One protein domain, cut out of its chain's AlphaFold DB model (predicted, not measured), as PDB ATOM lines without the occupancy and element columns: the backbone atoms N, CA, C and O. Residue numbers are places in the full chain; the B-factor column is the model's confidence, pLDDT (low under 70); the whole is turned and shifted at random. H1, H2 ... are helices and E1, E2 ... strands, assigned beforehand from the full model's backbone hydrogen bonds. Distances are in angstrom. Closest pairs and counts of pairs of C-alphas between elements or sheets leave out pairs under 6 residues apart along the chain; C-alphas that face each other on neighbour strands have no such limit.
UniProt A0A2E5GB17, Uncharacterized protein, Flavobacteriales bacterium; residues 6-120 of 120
ATOM      1  N   VAL A   6    -127.609  46.539  21.345       98.00
ATOM      2  CA  VAL A   6    -129.071  46.629  21.164       98.00
ATOM      3  C   VAL A   6    -129.459  47.715  20.167       98.00
ATOM      4  O   VAL A   6    -130.527  47.656  19.572       98.00
ATOM      5  N   LYS A   7    -128.569  48.686  19.951       97.81
ATOM      6  CA  LYS A   7    -128.795  49.812  19.052       97.81
ATOM      7  C   LYS A   7    -127.478  50.331  18.516       97.81
ATOM      8  O   LYS A   7    -126.479  50.316  19.236       97.81
ATOM      9  N   TYR A   8    -127.459  50.825  17.283       98.12
ATOM     10  CA  TYR A   8    -126.297  51.547  16.777       98.12
ATOM     11  C   TYR A   8    -126.646  52.633  15.763       98.12
ATOM     12  O   TYR A   8    -127.709  52.629  15.143       98.12
ATOM     13  N   LYS A   9    -125.722  53.584  15.607       97.88
ATOM     14  CA  LYS A   9    -125.735  54.597  14.551       97.88
ATOM     15  C   LYS A   9    -124.316  54.795  14.052       97.88
ATOM     16  O   LYS A   9    -123.407  55.048  14.839       97.88
ATOM     17  N   HIS A  10    -124.135  54.690  12.744       97.81
ATOM     18  CA  HIS A  10    -122.872  54.976  12.093       97.81
ATOM     19  C   HIS A  10    -122.944  56.337  11.400       97.81
ATOM     20  O   HIS A  10    -123.894  56.625  10.679       97.81
ATOM     21  N   TYR A  11    -121.943  57.185  11.612       96.81
ATOM     22  CA  TYR A  11    -121.919  58.549  11.084       96.81
ATOM     23  C   TYR A  11    -121.143  58.696   9.774       96.81
ATOM     24  O   TYR A  11    -121.119  59.791   9.208       96.81
ATOM     25  N   GLY A  12    -120.538  57.618   9.276       96.50
ATOM     26  CA  GLY A  12    -119.655  57.675   8.119       96.50
ATOM     27  C   GLY A  12    -118.335  58.376   8.433       96.50
ATOM     28  O   GLY A  12    -117.918  58.482   9.591       96.50
ATOM     29  N   GLN A  13    -117.681  58.873   7.382       95.81
ATOM     30  CA  GLN A  13    -116.488  59.706   7.511       95.81
ATOM     31  C   GLN A  13    -116.882  61.094   8.019       95.81
ATOM     32  O   GLN A  13    -117.667  61.791   7.373       95.81
ATOM     33  N   LYS A  14    -116.316  61.517   9.151       94.69
ATOM     34  CA  LYS A  14    -116.582  62.847   9.730       94.69
ATOM     35  C   LYS A  14    -115.406  63.797   9.663       94.69
ATOM     36  O   LYS A  14    -115.615  65.009   9.670       94.69
ATOM     37  N   MET A  15    -114.194  63.263   9.573       93.19
ATOM     38  CA  MET A  15    -112.986  64.066   9.456       93.19
ATOM     39  C   MET A  15    -112.007  63.424   8.483       93.19
ATOM     40  O   MET A  15    -112.054  62.221   8.208       93.19
ATOM     41  N   SER A  16    -111.114  64.262   7.981       91.88
ATOM     42  CA  SER A  16    -109.912  63.854   7.271       91.88
ATOM     43  C   SER A  16    -108.729  64.663   7.789       91.88
ATOM     44  O   SER A  16    -108.890  65.843   8.103       91.88
ATOM     45  N   GLY A  17    -107.561  64.038   7.861       87.31
ATOM     46  CA  GLY A  17    -106.308  64.646   8.293       87.31
ATOM     47  C   GLY A  17    -105.167  64.345   7.325       87.31
ATOM     48  O   GLY A  17    -105.361  63.697   6.296       87.31
ATOM     49  N   GLY A  18    -103.972  64.815   7.673       80.94
ATOM     50  CA  GLY A  18    -102.763  64.693   6.860       80.94
ATOM     51  C   GLY A  18    -102.294  66.050   6.335       80.94
ATOM     52  O   GLY A  18    -103.059  66.799   5.731       80.94
ATOM     53  N   GLU A  19    -101.021  66.371   6.570       70.81
ATOM     54  CA  GLU A  19    -100.422  67.651   6.156       70.81
ATOM     55  C   GLU A  19    -100.362  67.804   4.631       70.81
ATOM     56  O   GLU A  19    -100.472  68.910   4.102       70.81
ATOM     57  N   ASN A  20    -100.210  66.687   3.914       79.69
ATOM     58  CA  ASN A  20    -100.176  66.651   2.461       79.69
ATOM     59  C   ASN A  20    -101.015  65.469   1.951       79.69
ATOM     60  O   ASN A  20    -100.501  64.350   1.896       79.69
ATOM     61  N   PRO A  21    -102.268  65.699   1.514       70.31
ATOM     62  CA  PRO A  21    -103.187  64.644   1.071       70.31
ATOM     63  C   PRO A  21    -102.658  63.768  -0.074       70.31
ATOM     64  O   PRO A  21    -103.132  62.652  -0.278       70.31
ATOM     65  N   SER A  22    -101.667  64.258  -0.829       75.00
ATOM     66  CA  SER A  22    -101.003  63.493  -1.894       75.00
ATOM     67  C   SER A  22    -100.007  62.455  -1.356       75.00
ATOM     68  O   SER A  22     -99.622  61.524  -2.066       75.00
ATOM     69  N   GLU A  23     -99.580  62.605  -0.102       82.62
ATOM     70  CA  GLU A  23     -98.564  61.781   0.550       82.62
ATOM     71  C   GLU A  23     -99.123  60.990   1.725       82.62
ATOM     72  O   GLU A  23     -98.880  59.785   1.784       82.62
ATOM     73  N   VAL A  24     -99.874  61.645   2.613       84.81
ATOM     74  CA  VAL A  24    -100.492  61.061   3.806       84.81
ATOM     75  C   VAL A  24    -101.920  61.578   3.920       84.81
ATOM     76  O   VAL A  24    -102.150  62.784   3.867       84.81
ATOM     77  N   ASN A  25    -102.869  60.665   4.075       89.62
ATOM     78  CA  ASN A  25    -104.276  60.990   4.263       89.62
ATOM     79  C   ASN A  25    -104.858  60.098   5.358       89.62
ATOM     80  O   ASN A  25    -104.837  58.874   5.221       89.62
ATOM     81  N   ASP A  26    -105.377  60.715   6.410       92.75
ATOM     82  CA  ASP A  26    -106.066  60.031   7.499       92.75
ATOM     83  C   ASP A  26    -107.569  60.214   7.334       92.75
ATOM     84  O   ASP A  26    -108.047  61.336   7.192       92.75
ATOM     85  N   LEU A  27    -108.326  59.121   7.357       94.88
ATOM     86  CA  LEU A  27    -109.783  59.136   7.285       94.88
ATOM     87  C   LEU A  27    -110.354  58.646   8.610       94.88
ATOM     88  O   LEU A  27    -109.999  57.563   9.076       94.88
ATOM     89  N   PHE A  28    -111.250  59.438   9.193       95.88
ATOM     90  CA  PHE A  28    -111.806  59.183  10.516       95.88
ATOM     91  C   PHE A  28    -113.303  58.895  10.417       95.88
ATOM     92  O   PHE A  28    -114.085  59.733   9.944       95.88
ATOM     93  N   TYR A  29    -113.699  57.716  10.886       97.25
ATOM     94  CA  TYR A  29    -115.074  57.235  10.852       97.25
ATOM     95  C   TYR A  29    -115.585  56.960  12.261       97.25
ATOM     96  O   TYR A  29    -114.920  56.271  13.032       97.25
ATOM     97  N   TRP A  30    -116.792  57.432  12.569       96.81
ATOM     98  CA  TRP A  30    -117.388  57.268  13.896       96.81
ATOM     99  C   TRP A  30    -118.654  56.422  13.883       96.81
ATOM    100  O   TRP A  30    -119.494  56.527  12.983       96.81
ATOM    101  N   SER A  31    -118.819  55.627  14.935       97.62
ATOM    102  CA  SER A  31    -120.051  54.892  15.226       97.62
ATOM    103  C   SER A  31    -120.350  54.922  16.715       97.62
ATOM    104  O   SER A  31    -119.438  55.010  17.532       97.62
ATOM    105  N   PHE A  32    -121.628  54.791  17.053       97.81
ATOM    106  CA  PHE A  32    -122.107  54.703  18.425       97.81
ATOM    107  C   PHE A  32    -122.925  53.436  18.610       97.81
ATOM    108  O   PHE A  32    -123.754  53.112  17.756       97.81
ATOM    109  N   PHE A  33    -122.710  52.749  19.728       98.06
ATOM    110  CA  PHE A  33    -123.351  51.480  20.057       98.06
ATOM    111  C   PHE A  33    -123.938  51.537  21.460       98.06
ATOM    112  O   PHE A  33    -123.207  51.764  22.420       98.06
ATOM    113  N   GLU A  34    -125.237  51.285  21.589       97.94
ATOM    114  CA  GLU A  34    -125.861  51.051  22.887       97.94
ATOM    115  C   GLU A  34    -125.715  49.578  23.252       97.94
ATOM    116  O   GLU A  34    -126.065  48.680  22.476       97.94
ATOM    117  N   LEU A  35    -125.195  49.331  24.446       97.06
ATOM    118  CA  LEU A  35    -125.091  48.004  25.019       97.06
ATOM    119  C   LEU A  35    -126.356  47.666  25.811       97.06
ATOM    120  O   LEU A  35    -127.051  48.534  26.327       97.06
ATOM    121  N   SER A  36    -126.620  46.378  26.012       96.88
ATOM    122  CA  SER A  36    -127.787  45.881  26.753       96.88
ATOM    123  C   SER A  36    -127.840  46.297  28.233       96.88
ATOM    124  O   SER A  36    -128.811  45.990  28.916       96.88
ATOM    125  N   ASN A  37    -126.789  46.932  28.755       94.62
ATOM    126  CA  ASN A  37    -126.748  47.541  30.087       94.62
ATOM    127  C   ASN A  37    -126.994  49.065  30.061       94.62
ATOM    128  O   ASN A  37    -126.790  49.715  31.083       94.62
ATOM    129  N   GLY A  38    -127.377  49.632  28.912       94.56
ATOM    130  CA  GLY A  38    -127.644  51.057  28.710       94.56
ATOM    131  C   GLY A  38    -126.400  51.929  28.526       94.56
ATOM    132  O   GLY A  38    -126.534  53.119  28.261       94.56
ATOM    133  N   LYS A  39    -125.183  51.375  28.651       94.88
ATOM    134  CA  LYS A  39    -123.953  52.130  28.369       94.88
ATOM    135  C   LYS A  39    -123.761  52.296  26.865       94.88
ATOM    136  O   LYS A  39    -124.088  51.393  26.094       94.88
ATOM    137  N   ILE A  40    -123.161  53.415  26.468       95.62
ATOM    138  CA  ILE A  40    -122.891  53.732  25.065       95.62
ATOM    139  C   ILE A  40    -121.388  53.693  24.805       95.62
ATOM    140  O   ILE A  40    -120.604  54.268  25.558       95.62
ATOM    141  N   ILE A  41    -121.003  53.020  23.723       96.69
ATOM    142  CA  ILE A  41    -119.646  53.027  23.179       96.69
ATOM    143  C   ILE A  41    -119.593  53.979  21.990       96.69
ATOM    144  O   ILE A  41    -120.370  53.823  21.049       96.69
ATOM    145  N   SER A  42    -118.647  54.914  22.012       95.56
ATOM    146  CA  SER A  42    -118.157  55.622  20.832       95.56
ATOM    147  C   SER A  42    -116.989  54.834  20.248       95.56
ATOM    148  O   SER A  42    -116.032  54.520  20.958       95.56
ATOM    149  N   SER A  43    -117.069  54.482  18.968       96.44
ATOM    150  CA  SER A  43    -115.964  53.859  18.243       96.44
ATOM    151  C   SER A  43    -115.412  54.802  17.187       96.44
ATOM    152  O   SER A  43    -116.195  55.365  16.414       96.44
ATOM    153  N   LEU A  44    -114.090  54.866  17.081       96.25
ATOM    154  CA  LEU A  44    -113.378  55.616  16.058       96.25
ATOM    155  C   LEU A  44    -112.522  54.661  15.227       96.25
ATOM    156  O   LEU A  44    -111.593  54.047  15.740       96.25
ATOM    157  N   LEU A  45    -112.831  54.558  13.937       97.06
ATOM    158  CA  LEU A  45    -111.958  53.924  12.957       97.06
ATOM    159  C   LEU A  45    -111.079  54.989  12.298       97.06
ATOM    160  O   LEU A  45    -111.603  55.924  11.689       97.06
ATOM    161  N   ILE A  46    -109.764  54.803  12.356       95.44
ATOM    162  CA  ILE A  46    -108.776  55.630  11.664       95.44
ATOM    163  C   ILE A  46    -108.129  54.796  10.564       95.44
ATOM    164  O   ILE A  46    -107.504  53.766  10.827       95.44
ATOM    165  N   GLU A  47    -108.257  55.249   9.320       95.00
ATOM    166  CA  GLU A  47    -107.548  54.671   8.181       95.00
ATOM    167  C   GLU A  47    -106.514  55.651   7.637       95.00
ATOM    168  O   GLU A  47    -106.867  56.681   7.066       95.00
ATOM    169  N   THR A  48    -105.236  55.287   7.744       92.94
ATOM    170  CA  THR A  48    -104.128  56.075   7.192       92.94
ATOM    171  C   THR A  48    -103.689  55.509   5.852       92.94
ATOM    172  O   THR A  48    -103.325  54.329   5.727       92.94
ATOM    173  N   PHE A  49    -103.639  56.375   4.848       91.69
ATOM    174  CA  PHE A  49    -103.155  56.087   3.510       91.69
ATOM    175  C   PHE A  49    -101.840  56.820   3.272       91.69
ATOM    176  O   PHE A  49    -101.770  58.031   3.438       91.69
ATOM    177  N   ILE A  50    -100.812  56.096   2.823       89.19
ATOM    178  CA  ILE A  50     -99.545  56.687   2.379       89.19
ATOM    179  C   ILE A  50     -99.408  56.450   0.880       89.19
ATOM    180  O   ILE A  50     -99.408  55.297   0.435       89.19
ATOM    181  N   LYS A  51     -99.292  57.527   0.095       88.06
ATOM    182  CA  LYS A  51     -99.260  57.485  -1.380       88.06
ATOM    183  C   LYS A  51    -100.410  56.636  -1.948       88.06
ATOM    184  O   LYS A  51    -100.185  55.711  -2.732       88.06
ATOM    185  N   ASN A  52    -101.634  56.902  -1.483       82.38
ATOM    186  CA  ASN A  52    -102.872  56.190  -1.840       82.38
ATOM    187  C   ASN A  52    -102.920  54.692  -1.484       82.38
ATOM    188  O   ASN A  52    -103.805  53.974  -1.945       82.38
ATOM    189  N   LYS A  53    -101.998  54.189  -0.655       87.81
ATOM    190  CA  LYS A  53    -102.036  52.809  -0.151       87.81
ATOM    191  C   LYS A  53    -102.392  52.816   1.326       87.81
ATOM    192  O   LYS A  53    -101.676  53.439   2.106       87.81
ATOM    193  N   LYS A  54    -103.443  52.086   1.715       89.50
ATOM    194  CA  LYS A  54    -103.796  51.881   3.126       89.50
ATOM    195  C   LYS A  54    -102.612  51.238   3.851       89.50
ATOM    196  O   LYS A  54    -102.097  50.211   3.404       89.50
ATOM    197  N   LYS A  55    -102.153  51.868   4.929       91.00
ATOM    198  CA  LYS A  55    -101.020  51.407   5.744       91.00
ATOM    199  C   LYS A  55    -101.433  51.059   7.154       91.00
ATOM    200  O   LYS A  55    -100.991  50.030   7.656       91.00
ATOM    201  N   PHE A  56    -102.296  51.876   7.742       88.31
ATOM    202  CA  PHE A  56    -102.764  51.682   9.102       88.31
ATOM    203  C   PHE A  56    -104.284  51.638   9.141       88.31
ATOM    204  O   PHE A  56    -104.972  52.194   8.280       88.31
ATOM    205  N   ASN A  57    -104.771  50.877  10.109       91.88
ATOM    206  CA  ASN A  57    -106.174  50.720  10.418       91.88
ATOM    207  C   ASN A  57    -106.274  50.499  11.916       91.88
ATOM    208  O   ASN A  57    -105.786  49.471  12.387       91.88
ATOM    209  N   ASP A  58    -106.879  51.434  12.625       94.00
ATOM    210  CA  ASP A  58    -107.067  51.321  14.064       94.00
ATOM    211  C   ASP A  58    -108.524  51.588  14.414       94.00
ATOM    212  O   ASP A  58    -109.112  52.539  13.904       94.00
ATOM    213  N   LEU A  59    -109.113  50.716  15.231       94.88
ATOM    214  CA  LEU A  59    -110.478  50.862  15.726       94.88
ATOM    215  C   LEU A  59    -110.410  50.992  17.242       94.88
ATOM    216  O   LEU A  59    -110.264  49.992  17.943       94.88
ATOM    217  N   SER A  60    -110.553  52.214  17.741       94.00
ATOM    218  CA  SER A  60    -110.638  52.472  19.174       94.00
ATOM    219  C   SER A  60    -112.093  52.494  19.636       94.00
ATOM    220  O   SER A  60    -113.013  52.781  18.865       94.00
ATOM    221  N   CYS A  61    -112.311  52.145  20.903       94.88
ATOM    222  CA  CYS A  61    -113.622  52.104  21.539       94.88
ATOM    223  C   CYS A  61    -113.529  52.754  22.916       94.88
ATOM    224  O   CYS A  61    -112.700  52.352  23.729       94.88
ATOM    225  N   HIS A  62    -114.416  53.704  23.193       93.12
ATOM    226  CA  HIS A  62    -114.484  54.417  24.465       93.12
ATOM    227  C   HIS A  62    -115.933  54.483  24.935       93.12
ATOM    228  O   HIS A  62    -116.849  54.570  24.113       93.12
ATOM    229  N   TYR A  63    -116.168  54.448  26.246       93.94
ATOM    230  CA  TYR A  63    -117.491  54.811  26.747       93.94
ATOM    231  C   TYR A  63    -117.752  56.300  26.515       93.94
ATOM    232  O   TYR A  63    -116.825  57.102  26.443       93.94
ATOM    233  N   THR A  64    -119.024  56.664  26.415       91.50
ATOM    234  CA  THR A  64    -119.460  58.061  26.396       91.50
ATOM    235  C   THR A  64    -120.753  58.210  27.196       91.50
ATOM    236  O   THR A  64    -121.642  57.362  27.112       91.50
ATOM    237  N   GLU A  65    -120.847  59.273  27.995       89.88
ATOM    238  CA  GLU A  65    -122.045  59.621  28.782       89.88
ATOM    239  C   GLU A  65    -122.812  60.818  28.199       89.88
ATOM    240  O   GLU A  65    -123.954  61.067  28.578       89.88
ATOM    241  N   CYS A  66    -122.201  61.566  27.278       89.38
ATOM    242  CA  CYS A  66    -122.732  62.823  26.744       89.38
ATOM    243  C   CYS A  66    -123.393  62.675  25.359       89.38
ATOM    244  O   CYS A  66    -123.904  63.654  24.809       89.38
ATOM    245  N   TYR A  67    -123.405  61.458  24.801       92.06
ATOM    246  CA  TYR A  67    -124.075  61.138  23.544       92.06
ATOM    247  C   TYR A  67    -125.528  60.715  23.762       92.06
ATOM    248  O   TYR A  67    -125.824  59.854  24.588       92.06
ATOM    249  N   SER A  68    -126.431  61.251  22.943       91.88
ATOM    250  CA  SER A  68    -127.790  60.734  22.782       91.88
ATOM    251  C   SER A  68    -128.049  60.347  21.330       91.88
ATOM    252  O   SER A  68    -127.633  61.027  20.392       91.88
ATOM    253  N   PHE A  69    -128.751  59.233  21.116       93.75
ATOM    254  CA  PHE A  69    -129.112  58.807  19.767       93.75
ATOM    255  C   PHE A  69    -130.020  59.844  19.105       93.75
ATOM    256  O   PHE A  69    -131.112  60.122  19.591       93.75
ATOM    257  N   GLY A  70    -129.563  60.379  17.974       87.31
ATOM    258  CA  GLY A  70    -130.243  61.464  17.267       87.31
ATOM    259  C   GLY A  70    -129.519  62.804  17.370       87.31
ATOM    260  O   GLY A  70    -129.801  63.673  16.550       87.31
ATOM    261  N   ASP A  71    -128.552  62.938  18.285       88.19
ATOM    262  CA  ASP A  71    -127.697  64.123  18.367       88.19
ATOM    263  C   ASP A  71    -126.932  64.347  17.055       88.19
ATOM    264  O   ASP A  71    -126.624  63.411  16.309       88.19
ATOM    265  N   ASP A  72    -126.606  65.607  16.770       92.50
ATOM    266  CA  ASP A  72    -125.622  65.915  15.740       92.50
ATOM    267  C   ASP A  72    -124.221  65.489  16.209       92.50
ATOM    268  O   ASP A  72    -123.865  65.630  17.380       92.50
ATOM    269  N   PHE A  73    -123.415  64.973  15.279       94.19
ATOM    270  CA  PHE A  73    -122.072  64.489  15.592       94.19
ATOM    271  C   PHE A  73    -121.176  65.584  16.183       94.19
ATOM    272  O   PHE A  73    -120.455  65.317  17.137       94.19
ATOM    273  N   TYR A  74    -121.210  66.800  15.633       93.44
ATOM    274  CA  TYR A  74    -120.342  67.882  16.095       93.44
ATOM    275  C   TYR A  74    -120.825  68.452  17.426       93.44
ATOM    276  O   TYR A  74    -120.008  68.815  18.261       93.44
ATOM    277  N   VAL A  75    -122.136  68.412  17.685       92.00
ATOM    278  CA  VAL A  75    -122.682  68.728  19.013       92.00
ATOM    279  C   VAL A  75    -122.187  67.735  20.068       92.00
ATOM    280  O   VAL A  75    -121.834  68.151  21.168       92.00
ATOM    281  N   TRP A  76    -122.141  66.432  19.765       91.94
ATOM    282  CA  TRP A  76    -121.514  65.453  20.661       91.94
ATOM    283  C   TRP A  76    -120.014  65.713  20.829       91.94
ATOM    284  O   TRP A  76    -119.521  65.723  21.953       91.94
ATOM    285  N   LEU A  77    -119.306  65.959  19.728       91.50
ATOM    286  CA  LEU A  77    -117.865  66.188  19.736       91.50
ATOM    287  C   LEU A  77    -117.487  67.377  20.633       91.50
ATOM    288  O   LEU A  77    -116.598  67.250  21.471       91.50
ATOM    289  N   ASP A  78    -118.200  68.496  20.501       90.06
ATOM    290  CA  ASP A  78    -117.987  69.693  21.319       90.06
ATOM    291  C   ASP A  78    -118.232  69.411  22.809       90.06
ATOM    292  O   ASP A  78    -117.471  69.877  23.654       90.06
ATOM    293  N   LYS A  79    -119.255  68.608  23.147       89.06
ATOM    294  CA  LYS A  79    -119.511  68.179  24.535       89.06
ATOM    295  C   LYS A  79    -118.376  67.308  25.071       89.06
ATOM    296  O   LYS A  79    -117.935  67.534  26.194       89.06
ATOM    297  N   THR A  80    -117.894  66.346  24.284       86.88
ATOM    298  CA  THR A  80    -116.810  65.436  24.683       86.88
ATOM    299  C   THR A  80    -115.516  66.183  25.001       86.88
ATOM    300  O   THR A  80    -114.844  65.848  25.967       86.88
ATOM    301  N   PHE A  81    -115.184  67.232  24.245       81.12
ATOM    302  CA  PHE A  81    -113.979  68.035  24.496       81.12
ATOM    303  C   PHE A  81    -114.196  69.249  25.407       81.12
ATOM    304  O   PHE A  81    -113.253  70.004  25.647       81.12
ATOM    305  N   SER A  82    -115.408  69.456  25.920       79.50
ATOM    306  CA  SER A  82    -115.646  70.446  26.969       79.50
ATOM    307  C   SER A  82    -115.169  69.903  28.325       79.50
ATOM    308  O   SER A  82    -115.278  68.705  28.576       79.50
ATOM    309  N   ASP A  83    -114.641  70.775  29.197       56.12
ATOM    310  CA  ASP A  83    -113.995  70.470  30.500       56.12
ATOM    311  C   ASP A  83    -114.860  69.673  31.523       56.12
ATOM    312  O   ASP A  83    -114.472  69.499  32.679       56.12
ATOM    313  N   GLU A  84    -116.035  69.174  31.131       53.97
ATOM    314  CA  GLU A  84    -116.944  68.373  31.955       53.97
ATOM    315  C   GLU A  84    -116.765  66.849  31.806       53.97
ATOM    316  O   GLU A  84    -117.419  66.097  32.540       53.97
ATOM    317  N   GLU A  85    -115.894  66.346  30.917       52.72
ATOM    318  CA  GLU A  85    -115.738  64.891  30.776       52.72
ATOM    319  C   GLU A  85    -114.994  64.243  31.955       52.72
ATOM    320  O   GLU A  85    -113.773  64.284  32.126       52.72
ATOM    321  N   ARG A  86    -115.817  63.590  32.779       56.94
ATOM    322  CA  ARG A  86    -115.470  62.558  33.751       56.94
ATOM    323  C   ARG A  86    -114.535  61.539  33.104       56.94
ATOM    324  O   ARG A  86    -114.860  60.991  32.059       56.94
ATOM    325  N   SER A  87    -113.427  61.225  33.774       59.53
ATOM    326  CA  SER A  87    -112.603  60.053  33.463       59.53
ATOM    327  C   SER A  87    -113.488  58.804  33.450       59.53
ATOM    328  O   SER A  87    -113.818  58.270  34.510       59.53
ATOM    329  N   LEU A  88    -113.898  58.352  32.267       70.00
ATOM    330  CA  LEU A  88    -114.602  57.087  32.116       70.00
ATOM    331  C   LEU A  88    -113.579  55.956  32.184       70.00
ATOM    332  O   LEU A  88    -112.457  56.082  31.699       70.00
ATOM    333  N   GLU A  89    -113.962  54.855  32.823       83.50
ATOM    334  CA  GLU A  89    -113.176  53.627  32.754       83.50
ATOM    335  C   GLU A  89    -113.086  53.171  31.298       83.50
ATOM    336  O   GLU A  89    -114.055  53.299  30.550       83.50
ATOM    337  N   ASP A  90    -111.958  52.596  30.893       88.06
ATOM    338  CA  ASP A  90    -111.861  52.010  29.562       88.06
ATOM    339  C   ASP A  90    -112.808  50.804  29.420       88.06
ATOM    340  O   ASP A  90    -113.004  50.031  30.372       88.06
ATOM    341  N   PRO A  91    -113.407  50.587  28.234       93.31
ATOM    342  CA  PRO A  91    -114.146  49.366  27.956       93.31
ATOM    343  C   PRO A  91    -113.288  48.123  28.200       93.31
ATOM    344  O   PRO A  91    -112.117  48.059  27.827       93.31
ATOM    345  N   THR A  92    -113.886  47.092  28.799       95.25
ATOM    346  CA  THR A  92    -113.203  45.807  28.957       95.25
ATOM    347  C   THR A  92    -112.936  45.182  27.590       95.25
ATOM    348  O   THR A  92    -113.663  45.429  26.626       95.25
ATOM    349  N   LYS A  93    -111.939  44.293  27.519       94.75
ATOM    350  CA  LYS A  93    -111.605  43.570  26.285       94.75
ATOM    351  C   LYS A  93    -112.828  42.895  25.646       94.75
ATOM    352  O   LYS A  93    -112.999  42.985  24.439       94.75
ATOM    353  N   ASP A  94    -113.706  42.286  26.442       95.38
ATOM    354  CA  ASP A  94    -114.915  41.623  25.933       95.38
ATOM    355  C   ASP A  94    -115.878  42.596  25.232       95.38
ATOM    356  O   ASP A  94    -116.533  42.236  24.254       95.38
ATOM    357  N   VAL A  95    -115.975  43.838  25.724       95.56
ATOM    358  CA  VAL A  95    -116.792  44.888  25.097       95.56
ATOM    359  C   VAL A  95    -116.148  45.356  23.796       95.56
ATOM    360  O   VAL A  95    -116.850  45.496  22.796       95.56
ATOM    361  N   VAL A  96    -114.827  45.550  23.793       96.44
ATOM    362  CA  VAL A  96    -114.075  45.913  22.583       96.44
ATOM    363  C   VAL A  96    -114.229  44.831  21.514       96.44
ATOM    364  O   VAL A  96    -114.641  45.137  20.398       96.44
ATOM    365  N   ASP A  97    -114.009  43.561  21.865       96.75
ATOM    366  CA  ASP A  97    -114.143  42.424  20.949       96.75
ATOM    367  C   ASP A  97    -115.571  42.328  20.371       96.75
ATOM    368  O   ASP A  97    -115.751  42.058  19.180       96.75
ATOM    369  N   LEU A  98    -116.599  42.573  21.197       97.44
ATOM    370  CA  LEU A  98    -118.001  42.600  20.767       97.44
ATOM    371  C   LEU A  98    -118.254  43.702  19.729       97.44
ATOM    372  O   LEU A  98    -118.875  43.441  18.693       97.44
ATOM    373  N   VAL A  99    -117.789  44.924  20.003       97.50
ATOM    374  CA  VAL A  99    -117.975  46.082  19.118       97.50
ATOM    375  C   VAL A  99    -117.190  45.911  17.822       97.50
ATOM    376  O   VAL A  99    -117.745  46.124  16.747       97.50
ATOM    377  N   GLU A 100    -115.947  45.444  17.890       97.38
ATOM    378  CA  GLU A 100    -115.108  45.190  16.720       97.38
ATOM    379  C   GLU A 100    -115.711  44.109  15.813       97.38
ATOM    380  O   GLU A 100    -115.844  44.308  14.600       97.38
ATOM    381  N   ALA A 101    -116.142  42.981  16.389       97.44
ATOM    382  CA  ALA A 101    -116.788  41.911  15.633       97.44
ATOM    383  C   ALA A 101    -118.076  42.400  14.953       97.44
ATOM    384  O   ALA A 101    -118.340  42.068  13.791       97.44
ATOM    385  N   PHE A 102    -118.867  43.218  15.649       98.00
ATOM    386  CA  PHE A 102    -120.074  43.807  15.086       98.00
ATOM    387  C   PHE A 102    -119.761  44.813  13.972       98.00
ATOM    388  O   PHE A 102    -120.385  44.755  12.909       98.00
ATOM    389  N   PHE A 103    -118.794  45.706  14.183       97.56
ATOM    390  CA  PHE A 103    -118.395  46.724  13.216       97.56
ATOM    391  C   PHE A 103    -117.928  46.080  11.908       97.56
ATOM    392  O   PHE A 103    -118.420  46.430  10.835       97.56
ATOM    393  N   ARG A 104    -117.036  45.087  11.983       96.19
ATOM    394  CA  ARG A 104    -116.521  44.374  10.802       96.19
ATOM    395  C   ARG A 104    -117.621  43.677  10.016       96.19
ATOM    396  O   ARG A 104    -117.648  43.723   8.789       96.19
ATOM    397  N   LYS A 105    -118.563  43.051  10.723       97.12
ATOM    398  CA  LYS A 105    -119.662  42.315  10.095       97.12
ATOM    399  C   LYS A 105    -120.679  43.235   9.413       97.12
ATOM    400  O   LYS A 105    -121.176  42.882   8.346       97.12
ATOM    401  N   ASN A 106    -121.015  44.367  10.032       97.06
ATOM    402  CA  ASN A 106    -122.193  45.152   9.644       97.06
ATOM    403  C   ASN A 106    -121.866  46.519   9.024       97.06
ATOM    404  O   ASN A 106    -122.658  47.018   8.230       97.06
ATOM    405  N   ILE A 107    -120.724  47.123   9.363       97.06
ATOM    406  CA  ILE A 107    -120.412  48.522   9.029       97.06
ATOM    407  C   ILE A 107    -119.233  48.623   8.060       97.06
ATOM    408  O   ILE A 107    -119.316  49.369   7.090       97.06
ATOM    409  N   GLU A 108    -118.159  47.855   8.259       95.12
ATOM    410  CA  GLU A 108    -116.862  48.065   7.587       95.12
ATOM    411  C   GLU A 108    -116.946  48.187   6.056       95.12
ATOM    412  O   GLU A 108    -116.288  49.046   5.463       95.12
ATOM    413  N   LYS A 109    -117.791  47.375   5.410       95.19
ATOM    414  CA  LYS A 109    -117.976  47.406   3.951       95.19
ATOM    415  C   LYS A 109    -118.581  48.725   3.450       95.19
ATOM    416  O   LYS A 109    -118.256  49.151   2.347       95.19
ATOM    417  N   ASN A 110    -119.438  49.356   4.248       95.25
ATOM    418  CA  ASN A 110    -120.179  50.570   3.901       95.25
ATOM    419  C   ASN A 110    -119.800  51.762   4.793       95.25
ATOM    420  O   ASN A 110    -120.543  52.735   4.844       95.25
ATOM    421  N   LYS A 111    -118.639  51.716   5.459       95.69
ATOM    422  CA  LYS A 111    -118.191  52.720   6.442       95.69
ATOM    423  C   LYS A 111    -118.128  54.166   5.923       95.69
ATOM    424  O   LYS A 111    -117.996  55.103   6.692       95.69
ATOM    425  N   GLY A 112    -118.157  54.372   4.606       95.31
ATOM    426  CA  GLY A 112    -118.230  55.712   4.021       95.31
ATOM    427  C   GLY A 112    -119.612  56.361   4.148       95.31
ATOM    428  O   GLY A 112    -119.724  57.574   4.004       95.31
ATOM    429  N   HIS A 113    -120.657  55.577   4.417       95.12
ATOM    430  CA  HIS A 113    -122.045  56.023   4.397       95.12
ATOM    431  C   HIS A 113    -122.638  55.996   5.798       95.12
ATOM    432  O   HIS A 113    -122.642  54.957   6.453       95.12
ATOM    433  N   ALA A 114    -123.181  57.130   6.234       96.31
ATOM    434  CA  ALA A 114    -123.936  57.188   7.475       96.31
ATOM    435  C   ALA A 114    -125.168  56.272   7.414       96.31
ATOM    436  O   ALA A 114    -125.757  56.058   6.351       96.31
ATOM    437  N   THR A 115    -125.565  55.758   8.571       96.69
ATOM    438  CA  THR A 115    -126.810  55.021   8.753       96.69
ATOM    439  C   THR A 115    -127.805  55.875   9.527       96.69
ATOM    440  O   THR A 115    -127.430  56.746  10.319       96.69
ATOM    441  N   GLU A 116    -129.084  55.551   9.371       96.19
ATOM    442  CA  GLU A 116    -130.078  55.889  10.386       96.19
ATOM    443  C   GLU A 116    -129.774  55.153  11.706       96.19
ATOM    444  O   GLU A 116    -128.833  54.353  11.807       96.19
ATOM    445  N   ILE A 117    -130.570  55.432  12.736       97.56
ATOM    446  CA  ILE A 117    -130.542  54.668  13.988       97.56
ATOM    447  C   ILE A 117    -131.120  53.275  13.715       97.56
ATOM    448  O   ILE A 117    -132.219  53.155  13.177       97.56
ATOM    449  N   ILE A 118    -130.385  52.228  14.093       97.38
ATOM    450  CA  ILE A 118    -130.781  50.831  13.889       97.38
ATOM    451  C   ILE A 118    -130.920  50.140  15.245       97.38
ATOM    452  O   ILE A 118    -129.959  50.073  16.009       97.38
ATOM    453  N   GLU A 119    -132.115  49.613  15.507       96.88
ATOM    454  CA  GLU A 119    -132.460  48.752  16.648       96.88
ATOM    455  C   GLU A 119    -132.222  47.273  16.269       96.88
ATOM    456  O   GLU A 119    -132.473  46.896  15.119       96.88
ATOM    457  N   LEU A 120    -131.732  46.445  17.203       94.38
ATOM    458  CA  LEU A 120    -131.296  45.054  16.965       94.38
ATOM    459  C   LEU A 120    -132.092  43.994  17.737       94.38
ATOM    460  O   LEU A 120    -132.495  44.255  18.892       94.38
TER     461      LEU A 120
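What this domain is: This is residues 6 to 120 of the 120 residues of an uncharacterized protein of Flavobacteriales bacterium (UniProt A0A2E5GB17). The main part is a long, twisted slab of four antiparallel strands, E1 to E4, with the helix H2 packed across one face toward the end where E2 turns into E3. A smaller helix, H1, grazes the slab, a long loop, residues 81 to 92, leads from it round to H2, and the last residues fold back so that 118 to 119 pair beside the start of E1. You are reading 115 residues with four named strands and then two named helices, in the order E1 E2 E3 E4 H1 H2, and the sheet has the order E1, E2, E3, E4. The class is mixed, helices and strands. The whole is compact, with a radius of gyration of the C-alphas of 14.5 A, and spans 43 by 34 by 27 A.

How they stand to each other: Start at E1, residues 6 to 17, and go on to E2, residues 24 to 35: they form a hairpin, antiparallel at 164 degrees, with N 9 and O 32 within hydrogen-bond range at 3.0 A. E2 and E3, residues 40 to 50, are the next hairpin, antiparallel at 163 degrees, where you find N 29 and O 45 at 2.9 A. E3 and E4, residues 53 to 64, form the third, antiparallel at 164 degrees, with N 44 and O 60 at 2.9 A. The four strands make a meander, each the antiparallel neighbour of the one before. E1 and E4 are the edge strands and are apart. From edge to edge the strands' lines turn by 48 degrees. Next comes H1, residues 73 to 80, which only grazes the sheet; its closest C-alpha pair with E1 is Tyr 11 and Phe 73, 7.5 A apart. H2, residues 93 to 106, is on the sheet at a height of 9.0 A, and the two make two layers, a helix on one face of a sheet. It lies over E3, and only just over E2, on which 3 of its C-alphas fall. On the local plane its line and that of E3 stand at 65 degrees, across the strands. Its closest C-alpha pair with E4 is Cys 61 and Val 96, at 6.3 A, and with E2 it is Phe 33 and Val 99, at 7.7 A. H1 and H2 are apart. In both helices every O i to N i+4 pair is within hydrogen-bond range. After H2, look at residues 118 to 119, which pair antiparallel with residues 7 to 8 of E1.

Where its parts are: Find C-alpha 6 at (-129.071, 46.629, 21.164); from there E1 runs 31.8 A to C-alpha 17. E2, residues 24 to 35, is 35.0 A from first to last C-alpha, E3, residues 40 to 50, is 32.7 A, and E4, residues 53 to 64, is 32.2 A, ending at (-119.460, 58.061, 26.396). H1, residues 73 to 80, is the shorter helix. H2 begins at C-alpha 93, at (-111.605, 43.570, 26.285), and runs 19.8 A to C-alpha 106.

The domain as a whole: The two C-alphas farthest apart are those of Ser 22 and Asn 37, at 44.0 A, while those of Val 6 and Leu 120 are 5.0 A apart. The printed part has no cut and ends at the chain's last residue. The links E2 to E3 and E3 to E4 are tight, E1 to E2 and E4 to H1 are short, and H1 to H2 is long, with 12 residues. Residues 107 to 120 hold no named element. The mean pLDDT of the printed part is 91.0, and you find values under 70 at residues 83 to 87.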